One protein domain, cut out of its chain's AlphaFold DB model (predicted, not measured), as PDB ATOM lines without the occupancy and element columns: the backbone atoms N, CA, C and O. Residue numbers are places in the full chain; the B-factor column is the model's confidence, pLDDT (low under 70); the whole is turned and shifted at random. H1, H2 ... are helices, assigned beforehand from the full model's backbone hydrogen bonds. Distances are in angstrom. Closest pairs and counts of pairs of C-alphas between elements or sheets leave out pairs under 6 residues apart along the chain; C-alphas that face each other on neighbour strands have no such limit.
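What this domain is: This is residues 2 to 69 of the 103 residues of an uncharacterized protein of Prevotella sp (UniProt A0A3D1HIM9). One long helix, H1, makes the long axis of a small three-helix bundle, and two shorter helices, H2 and H3, are folded back towards it. H2 turns back at the far end of H1, and H3 runs back beside the later part of H1. The printed part has 68 residues with three named helices, in the order H1, H2, H3, and no named strand; its class is all helix. It is only just compact, close to loose, with a radius of gyration of the C-alphas of 13.1 A, and its elongated outline spans 43 by 24 by 15 A.

How they stand to each other: H1, residues 2 to 30, and H2, residues 32 to 42, touch only at the corner by their link, H1 with residues 27 to 29 alone. Their closest C-alphas are those of Ala 28 and Phe 35, 4.4 A apart, and they run opposite ways at a shallow tilt of 21 degrees. H3, residues 51 to 66, touches H1; the closest C-alphas are those of Leu 25 and Val 51, 6.7 A apart. These two run opposite ways at a shallow tilt of 24 degrees. H2 and H3 touch, with the C-alphas of Tyr 42 and Trp 58 closest at 5.2 A, and run the same way at a shallow tilt of 26 degrees. Every O i to N i+4 pair is within hydrogen-bond range in H2 and H3; in H1 it is 22 of 25.

Where its parts are: H1 begins at C-alpha 2, (59.810, 17.462, 60.670), is 43.2 A long and has a kink of 28 degrees near residue 23. H2 measures 15.2 A. H3 measures 22.5 A and ends at C-alpha 66, (69.692, 4.730, 62.083).

The domain as a whole: The C-alphas of Lys 2 and Lys 32 are the two farthest apart, 43.5 A. The printed part has no cut. The link from H1 to H2 is tight and that from H2 to H3 is short. The mean pLDDT of the printed part is 83.7, and residues 2 to 8 are under 70.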
ATOM      1  N   LYS A   2      59.650  18.757  59.959       57.81
ATOM      2  CA  LYS A   2      59.810  17.462  60.670       57.81
ATOM      3  C   LYS A   2      61.112  16.685  60.373       57.81
ATOM      4  O   LYS A   2      61.723  16.159  61.297       57.81
ATOM      5  N   GLN A   3      61.605  16.671  59.127       60.91
ATOM      6  CA  GLN A   3      62.843  15.941  58.781       60.91
ATOM      7  C   GLN A   3      64.116  16.508  59.437       60.91
ATOM      8  O   GLN A   3      65.020  15.754  59.794       60.91
ATOM      9  N   LYS A   4      64.191  17.834  59.625       60.69
ATOM     10  CA  LYS A   4      65.352  18.498  60.246       60.69
ATOM     11  C   LYS A   4      65.467  18.128  61.730       60.69
ATOM     12  O   LYS A   4      66.564  17.877  62.219       60.69
ATOM     13  N   VAL A   5      64.324  18.021  62.412       63.09
ATOM     14  CA  VAL A   5      64.227  17.598  63.818       63.09
ATOM     15  C   VAL A   5      64.605  16.122  63.972       63.09
ATOM     16  O   VAL A   5      65.409  15.787  64.838       63.09
ATOM     17  N   LEU A   6      64.120  15.256  63.075       66.94
ATOM     18  CA  LEU A   6      64.438  13.825  63.097       66.94
ATOM     19  C   LEU A   6      65.935  13.555  62.872       66.94
ATOM     20  O   LEU A   6      66.526  12.717  63.550       66.94
ATOM     21  N   LYS A   7      66.573  14.305  61.959       67.19
ATOM     22  CA  LYS A   7      68.032  14.258  61.773       67.19
ATOM     23  C   LYS A   7      68.763  14.653  63.057       67.19
ATOM     24  O   LYS A   7      69.673  13.942  63.466       67.19
ATOM     25  N   ARG A   8      68.356  15.742  63.720       67.88
ATOM     26  CA  ARG A   8      68.998  16.224  64.958       67.88
ATOM     27  C   ARG A   8      68.927  15.194  66.092       67.88
ATOM     28  O   ARG A   8      69.936  14.953  66.746       67.88
ATOM     29  N   LEU A   9      67.776  14.538  66.257       74.00
ATOM     30  CA  LEU A   9      67.583  13.445  67.220       74.00
ATOM     31  C   LEU A   9      68.514  12.257  66.942       74.00
ATOM     32  O   LEU A   9      69.191  11.786  67.851       74.00
ATOM     33  N   ARG A  10      68.617  11.820  65.679       77.56
ATOM     34  CA  ARG A  10      69.499  10.710  65.276       77.56
ATOM     35  C   ARG A  10      70.970  10.997  65.583       77.56
ATOM     36  O   ARG A  10      71.661  10.123  66.095       77.56
ATOM     37  N   TYR A  11      71.437  12.223  65.341       73.38
ATOM     38  CA  TYR A  11      72.812  12.608  65.684       73.38
ATOM     39  C   TYR A  11      73.056  12.653  67.191       73.38
ATOM     40  O   TYR A  11      74.115  12.224  67.639       73.38
ATOM     41  N   SER A  12      72.085  13.122  67.976       76.94
ATOM     42  CA  SER A  12      72.221  13.144  69.434       76.94
ATOM     43  C   SER A  12      72.333  11.731  70.016       76.94
ATOM     44  O   SER A  12      73.106  11.513  70.943       76.94
ATOM     45  N   ILE A  13      71.608  10.764  69.443       81.75
ATOM     46  CA  ILE A  13      71.697   9.349  69.830       81.75
ATOM     47  C   ILE A  13      73.086   8.793  69.503       81.75
ATOM     48  O   ILE A  13      73.707   8.186  70.368       81.75
ATOM     49  N   ILE A  14      73.607   9.046  68.296       80.38
ATOM     50  CA  ILE A  14      74.952   8.592  67.892       80.38
ATOM     51  C   ILE A  14      76.026   9.191  68.785       80.38
ATOM     52  O   ILE A  14      76.975   8.501  69.133       80.38
ATOM     53  N   PHE A  15      75.881  10.458  69.168       80.12
ATOM     54  CA  PHE A  15      76.822  11.108  70.067       80.12
ATOM     55  C   PHE A  15      76.857  10.423  71.439       80.12
ATOM     56  O   PHE A  15      77.932  10.078  71.919       80.12
ATOM     57  N   TRP A  16      75.694  10.151  72.039       80.62
ATOM     58  CA  TRP A  16      75.609   9.448  73.326       80.62
ATOM     59  C   TRP A  16      76.116   8.010  73.258       80.62
ATOM     60  O   TRP A  16      76.837   7.552  74.143       80.62
ATOM     61  N   GLU A  17      75.757   7.295  72.199       83.31
ATOM     62  CA  GLU A  17      76.228   5.940  71.946       83.31
ATOM     63  C   GLU A  17      77.756   5.946  71.705       83.31
ATOM     64  O   GLU A  17      78.473   5.101  72.239       83.31
ATOM     65  N   GLY A  18      78.287   6.949  71.001       80.94
ATOM     66  CA  GLY A  18      79.721   7.113  70.744       80.94
ATOM     67  C   GLY A  18      80.499   7.464  72.008       80.94
ATOM     68  O   GLY A  18      81.604   6.966  72.216       80.94
ATOM     69  N   LEU A  19      79.892   8.239  72.908       81.88
ATOM     70  CA  LEU A  19      80.454   8.509  74.226       81.88
ATOM     71  C   LEU A  19      80.551   7.225  75.060       81.88
ATOM     72  O   LEU A  19      81.572   6.995  75.698       81.88
ATOM     73  N   LYS A  20      79.547   6.337  75.010       84.31
ATOM     74  CA  LYS A  20      79.650   5.006  75.642       84.31
ATOM     75  C   LYS A  20      80.780   4.187  75.022       84.31
ATOM     76  O   LYS A  20      81.520   3.526  75.751       84.31
ATOM     77  N   LEU A  21      80.942   4.246  73.698       84.12
ATOM     78  CA  LEU A  21      82.022   3.554  72.997       84.12
ATOM     79  C   LEU A  21      83.406   4.002  73.486       84.12
ATOM     80  O   LEU A  21      84.292   3.166  73.650       84.12
ATOM     81  N   PHE A  22      83.573   5.293  73.784       82.56
ATOM     82  CA  PHE A  22      84.816   5.841  74.325       82.56
ATOM     83  C   PHE A  22      85.252   5.155  75.628       82.56
ATOM     84  O   PHE A  22      86.444   4.961  75.832       82.56
ATOM     85  N   PHE A  23      84.313   4.711  76.471       83.19
ATOM     86  CA  PHE A  23      84.612   3.925  77.677       83.19
ATOM     87  C   PHE A  23      84.747   2.419  77.401       83.19
ATOM     88  O   PHE A  23      85.544   1.735  78.043       83.19
ATOM     89  N   ILE A  24      84.003   1.893  76.423       83.44
ATOM     90  CA  ILE A  24      84.052   0.478  76.016       83.44
ATOM     91  C   ILE A  24      85.401   0.121  75.378       83.44
ATOM     92  O   ILE A  24      85.893  -0.980  75.599       83.44
ATOM     93  N   LEU A  25      86.017   1.020  74.603       85.88
ATOM     94  CA  LEU A  25      87.275   0.749  73.892       85.88
ATOM     95  C   LEU A  25      88.475   0.505  74.834       85.88
ATOM     96  O   LEU A  25      89.158  -0.501  74.638       85.88
ATOM     97  N   PRO A  26      88.730   1.324  75.876       86.56
ATOM     98  CA  PRO A  26      89.721   1.024  76.910       86.56
ATOM     99  C   PRO A  26      89.463  -0.315  77.600       86.56
ATOM    100  O   PRO A  26      90.378  -1.120  77.750       86.56
ATOM    101  N   LEU A  27      88.206  -0.598  77.953       85.25
ATOM    102  CA  LEU A  27      87.819  -1.874  78.561       85.25
ATOM    103  C   LEU A  27      88.092  -3.062  77.626       85.25
ATOM    104  O   LEU A  27      88.572  -4.105  78.068       85.25
ATOM    105  N   ALA A  28      87.838  -2.891  76.329       86.06
ATOM    106  CA  ALA A  28      88.117  -3.891  75.306       86.06
ATOM    107  C   ALA A  28      89.625  -4.063  75.040       86.06
ATOM    108  O   ALA A  28      90.052  -5.155  74.682       86.06
ATOM    109  N   MET A  29      90.443  -3.024  75.248       85.12
ATOM    110  CA  MET A  29      91.908  -3.141  75.223       85.12
ATOM    111  C   MET A  29      92.450  -3.917  76.425       85.12
ATOM    112  O   MET A  29      93.396  -4.685  76.278       85.12
ATOM    113  N   ILE A  30      91.844  -3.741  77.601       88.75
ATOM    114  CA  ILE A  30      92.291  -4.378  78.847       88.75
ATOM    115  C   ILE A  30      91.847  -5.849  78.920       88.75
ATOM    116  O   ILE A  30      92.559  -6.681  79.476       88.75
ATOM    117  N   SER A  31      90.683  -6.197  78.360       91.94
ATOM    118  CA  SER A  31      90.096  -7.535  78.490       91.94
ATOM    119  C   SER A  31      89.674  -8.143  77.150       91.94
ATOM    120  O   SER A  31      88.732  -7.676  76.507       91.94
ATOM    121  N   LYS A  32      90.301  -9.272  76.783       87.38
ATOM    122  CA  LYS A  32      89.951 -10.054  75.581       87.38
ATOM    123  C   LYS A  32      88.518 -10.600  75.623       87.38
ATOM    124  O   LYS A  32      87.790 -10.463  74.652       87.38
ATOM    125  N   ASN A  33      88.069 -11.114  76.773       88.62
ATOM    126  CA  ASN A  33      86.700 -11.631  76.927       88.62
ATOM    127  C   ASN A  33      85.639 -10.548  76.690       88.62
ATOM    128  O   ASN A  33      84.555 -10.817  76.175       88.62
ATOM    129  N   PHE A  34      85.934  -9.312  77.099       88.69
ATOM    130  CA  PHE A  34      85.042  -8.186  76.863       88.69
ATOM    131  C   PHE A  34      85.083  -7.727  75.402       88.69
ATOM    132  O   PHE A  34      84.032  -7.419  74.835       88.69
ATOM    133  N   PHE A  35      86.271  -7.730  74.788       90.12
ATOM    134  CA  PHE A  35      86.435  -7.479  73.359       90.12
ATOM    135  C   PHE A  35      85.601  -8.452  72.525       90.12
ATOM    136  O   PHE A  35      84.820  -7.986  71.705       90.12
ATOM    137  N   ASP A  36      85.690  -9.760  72.775       90.06
ATOM    138  CA  ASP A  36      84.951 -10.771  72.009       90.06
ATOM    139  C   ASP A  36      83.431 -10.603  72.163       90.06
ATOM    140  O   ASP A  36      82.705 -10.568  71.172       90.06
ATOM    141  N   LYS A  37      82.939 -10.347  73.387       91.06
ATOM    142  CA  LYS A  37      81.515 -10.031  73.617       91.06
ATOM    143  C   LYS A  37      81.047  -8.799  72.842       91.06
ATOM    144  O   LYS A  37      79.927  -8.773  72.332       91.06
ATOM    145  N   CYS A  38      81.868  -7.750  72.790       88.81
ATOM    146  CA  CYS A  38      81.546  -6.549  72.024       88.81
ATOM    147  C   CYS A  38      81.644  -6.805  70.517       88.81
ATOM    148  O   CYS A  38      80.819  -6.297  69.760       88.81
ATOM    149  N   TRP A  39      82.630  -7.589  70.089       90.75
ATOM    150  CA  TRP A  39      82.855  -7.950  68.699       90.75
ATOM    151  C   TRP A  39      81.656  -8.693  68.127       90.75
ATOM    152  O   TRP A  39      81.117  -8.255  67.116       90.75
ATOM    153  N   ASP A  40      81.173  -9.724  68.819       91.62
ATOM    154  CA  ASP A  40      80.006 -10.498  68.389       91.62
ATOM    155  C   ASP A  40      78.730  -9.649  68.376       91.62
ATOM    156  O   ASP A  40      77.912  -9.752  67.464       91.62
ATOM    157  N   LYS A  41      78.574  -8.743  69.349       90.56
ATOM    158  CA  LYS A  41      77.406  -7.857  69.431       90.56
ATOM    159  C   LYS A  41      77.318  -6.869  68.265       90.56
ATOM    160  O   LYS A  41      76.218  -6.559  67.809       90.56
ATOM    161  N   TYR A  42      78.452  -6.323  67.831       88.81
ATOM    162  CA  TYR A  42      78.505  -5.290  66.794       88.81
ATOM    163  C   TYR A  42      78.957  -5.826  65.436       88.81
ATOM    164  O   TYR A  42      79.212  -5.027  64.539       88.81
ATOM    165  N   TYR A  43      79.050  -7.145  65.267       90.94
ATOM    166  CA  TYR A  43      79.514  -7.755  64.032       90.94
ATOM    167  C   TYR A  43      78.585  -7.417  62.854       90.94
ATOM    168  O   TYR A  43      77.391  -7.708  62.873       90.94
ATOM    169  N   VAL A  44      79.144  -6.800  61.816       89.69
ATOM    170  CA  VAL A  44      78.455  -6.455  60.562       89.69
ATOM    171  C   VAL A  44      79.159  -7.079  59.363       89.69
ATOM    172  O   VAL A  44      78.496  -7.536  58.436       89.69
ATOM    173  N   ARG A  45      80.497  -7.081  59.341       89.50
ATOM    174  CA  ARG A  45      81.275  -7.547  58.186       89.50
ATOM    175  C   ARG A  45      82.600  -8.184  58.620       89.50
ATOM    176  O   ARG A  45      83.125  -7.799  59.667       89.50
ATOM    177  N   PRO A  46      83.184  -9.091  57.816       89.06
ATOM    178  CA  PRO A  46      84.465  -9.707  58.140       89.06
ATOM    179  C   PRO A  46      85.588  -8.662  58.058       89.06
ATOM    180  O   PRO A  46      85.998  -8.231  56.983       89.06
ATOM    181  N   LEU A  47      86.056  -8.222  59.222       89.19
ATOM    182  CA  LEU A  47      87.160  -7.282  59.422       89.19
ATOM    183  C   LEU A  47      88.202  -7.924  60.353       89.19
ATOM    184  O   LEU A  47      87.845  -8.786  61.159       89.19
ATOM    185  N   PRO A  48      89.477  -7.500  60.297       89.94
ATOM    186  CA  PRO A  48      90.487  -7.974  61.235       89.94
ATOM    187  C   PRO A  48      90.120  -7.601  62.680       89.94
ATOM    188  O   PRO A  48      89.618  -6.507  62.944       89.94
ATOM    189  N   ARG A  49      90.371  -8.515  63.627       86.06
ATOM    190  CA  ARG A  49      90.010  -8.374  65.050       86.06
ATOM    191  C   ARG A  49      90.914  -7.385  65.785       86.06
ATOM    192  O   ARG A  49      91.787  -7.776  66.548       86.06
ATOM    193  N   ASN A  50      90.657  -6.100  65.565       88.25
ATOM    194  CA  ASN A  50      91.357  -4.985  66.198       88.25
ATOM    195  C   ASN A  50      90.362  -4.019  66.854       88.25
ATOM    196  O   ASN A  50      89.223  -3.887  66.409       88.25
ATOM    197  N   VAL A  51      90.815  -3.266  67.858       85.50
ATOM    198  CA  VAL A  51      90.021  -2.249  68.580       85.50
ATOM    199  C   VAL A  51      89.497  -1.161  67.638       85.50
ATOM    200  O   VAL A  51      88.338  -0.759  67.722       85.50
ATOM    201  N   PHE A  52      90.312  -0.753  66.662       86.81
ATOM    202  CA  PHE A  52      89.874   0.147  65.594       86.81
ATOM    203  C   PHE A  52      88.739  -0.465  64.764       86.81
ATOM    204  O   PHE A  52      87.725   0.181  64.523       86.81
ATOM    205  N   CYS A  53      88.873  -1.734  64.369       89.69
ATOM    206  CA  CYS A  53      87.834  -2.411  63.600       89.69
ATOM    207  C   CYS A  53      86.562  -2.610  64.421       89.69
ATOM    208  O   CYS A  53      85.487  -2.456  63.864       89.69
ATOM    209  N   LEU A  54      86.660  -2.858  65.731       88.81
ATOM    210  CA  LEU A  54      85.507  -2.896  66.632       88.81
ATOM    211  C   LEU A  54      84.763  -1.551  66.638       88.81
ATOM    212  O   LEU A  54      83.538  -1.527  66.553       88.81
ATOM    213  N   CYS A  55      85.498  -0.435  66.664       88.69
ATOM    214  CA  CYS A  55      84.921   0.904  66.534       88.69
ATOM    215  C   CYS A  55      84.222   1.099  65.175       88.69
ATOM    216  O   CYS A  55      83.087   1.572  65.122       88.69
ATOM    217  N   VAL A  56      84.845   0.661  64.075       88.44
ATOM    218  CA  VAL A  56      84.237   0.717  62.733       88.44
ATOM    219  C   VAL A  56      82.991  -0.170  62.639       88.44
ATOM    220  O   VAL A  56      81.978   0.265  62.101       88.44
ATOM    221  N   GLN A  57      83.028  -1.387  63.184       90.88
ATOM    222  CA  GLN A  57      81.890  -2.310  63.231       90.88
ATOM    223  C   GLN A  57      80.724  -1.699  64.007       90.88
ATOM    224  O   GLN A  57      79.590  -1.694  63.537       90.88
ATOM    225  N   TRP A  58      81.018  -1.081  65.148       90.25
ATOM    226  CA  TRP A  58      80.035  -0.357  65.936       90.25
ATOM    227  C   TRP A  58      79.437   0.844  65.185       90.25
ATOM    228  O   TRP A  58      78.220   1.054  65.221       90.25
ATOM    229  N   LEU A  59      80.265   1.614  64.472       88.06
ATOM    230  CA  LEU A  59      79.819   2.739  63.644       88.06
ATOM    231  C   LEU A  59      78.912   2.263  62.507       88.06
ATOM    232  O   LEU A  59      77.854   2.847  62.289       88.06
ATOM    233  N   LEU A  60      79.292   1.185  61.818       88.94
ATOM    234  CA  LEU A  60      78.495   0.562  60.760       88.94
ATOM    235  C   LEU A  60      77.170   0.022  61.301       88.94
ATOM    236  O   LEU A  60      76.121   0.252  60.705       88.94
ATOM    237  N   HIS A  61      77.200  -0.642  62.456       90.25
ATOM    238  CA  HIS A  61      76.013  -1.176  63.111       90.25
ATOM    239  C   HIS A  61      75.011  -0.060  63.446       90.25
ATOM    240  O   HIS A  61      73.827  -0.159  63.122       90.25
ATOM    241  N   ASN A  62      75.477   1.041  64.041       85.44
ATOM    242  CA  ASN A  62      74.620   2.185  64.365       85.44
ATOM    243  C   ASN A  62      74.200   2.987  63.124       85.44
ATOM    244  O   ASN A  62      73.062   3.456  63.062       85.44
ATOM    245  N   GLY A  63      75.072   3.097  62.120       85.31
ATOM    246  CA  GLY A  63      74.765   3.685  60.817       85.31
ATOM    247  C   GLY A  63      73.621   2.951  60.122       85.31
ATOM    248  O   GLY A  63      72.644   3.588  59.732       85.31
ATOM    249  N   ASN A  64      73.664   1.615  60.090       86.12
ATOM    250  CA  ASN A  64      72.591   0.778  59.548       86.12
ATOM    251  C   ASN A  64      71.295   0.900  60.355       86.12
ATOM    252  O   ASN A  64      70.231   1.097  59.773       86.12
ATOM    253  N   ARG A  65      71.368   0.852  61.694       85.62
ATOM    254  CA  ARG A  65      70.178   0.986  62.557       85.62
ATOM    255  C   ARG A  65      69.473   2.324  62.397       85.62
ATOM    256  O   ARG A  65      68.252   2.395  62.493       85.62
ATOM    257  N   LEU A  66      70.241   3.390  62.204       82.81
ATOM    258  CA  LEU A  66      69.692   4.730  62.083       82.81
ATOM    259  C   LEU A  66      69.427   5.104  60.630       82.81
ATOM    260  O   LEU A  66      68.663   6.032  60.434       82.81
ATOM    261  N   GLY A  67      70.013   4.433  59.636       83.25
ATOM    262  CA  GLY A  67      69.948   4.777  58.211       83.25
ATOM    263  C   GLY A  67      70.816   5.988  57.841       83.25
ATOM    264  O   GLY A  67      70.369   6.847  57.078       83.25
ATOM    265  N   ILE A  68      71.974   6.155  58.489       82.62
ATOM    266  CA  ILE A  68      72.965   7.210  58.194       82.62
ATOM    267  C   ILE A  68      74.191   6.546  57.568       82.62
ATOM    268  O   ILE A  68      74.606   5.483  58.028       82.62
ATOM    269  N   SER A  69      74.783   7.180  56.553       84.69
ATOM    270  CA  SER A  69      76.032   6.691  55.970       84.69
ATOM    271  C   SER A  69      77.164   6.715  57.002       84.69
ATOM    272  O   SER A  69      77.281   7.644  57.805       84.69
TER     273      SER A  69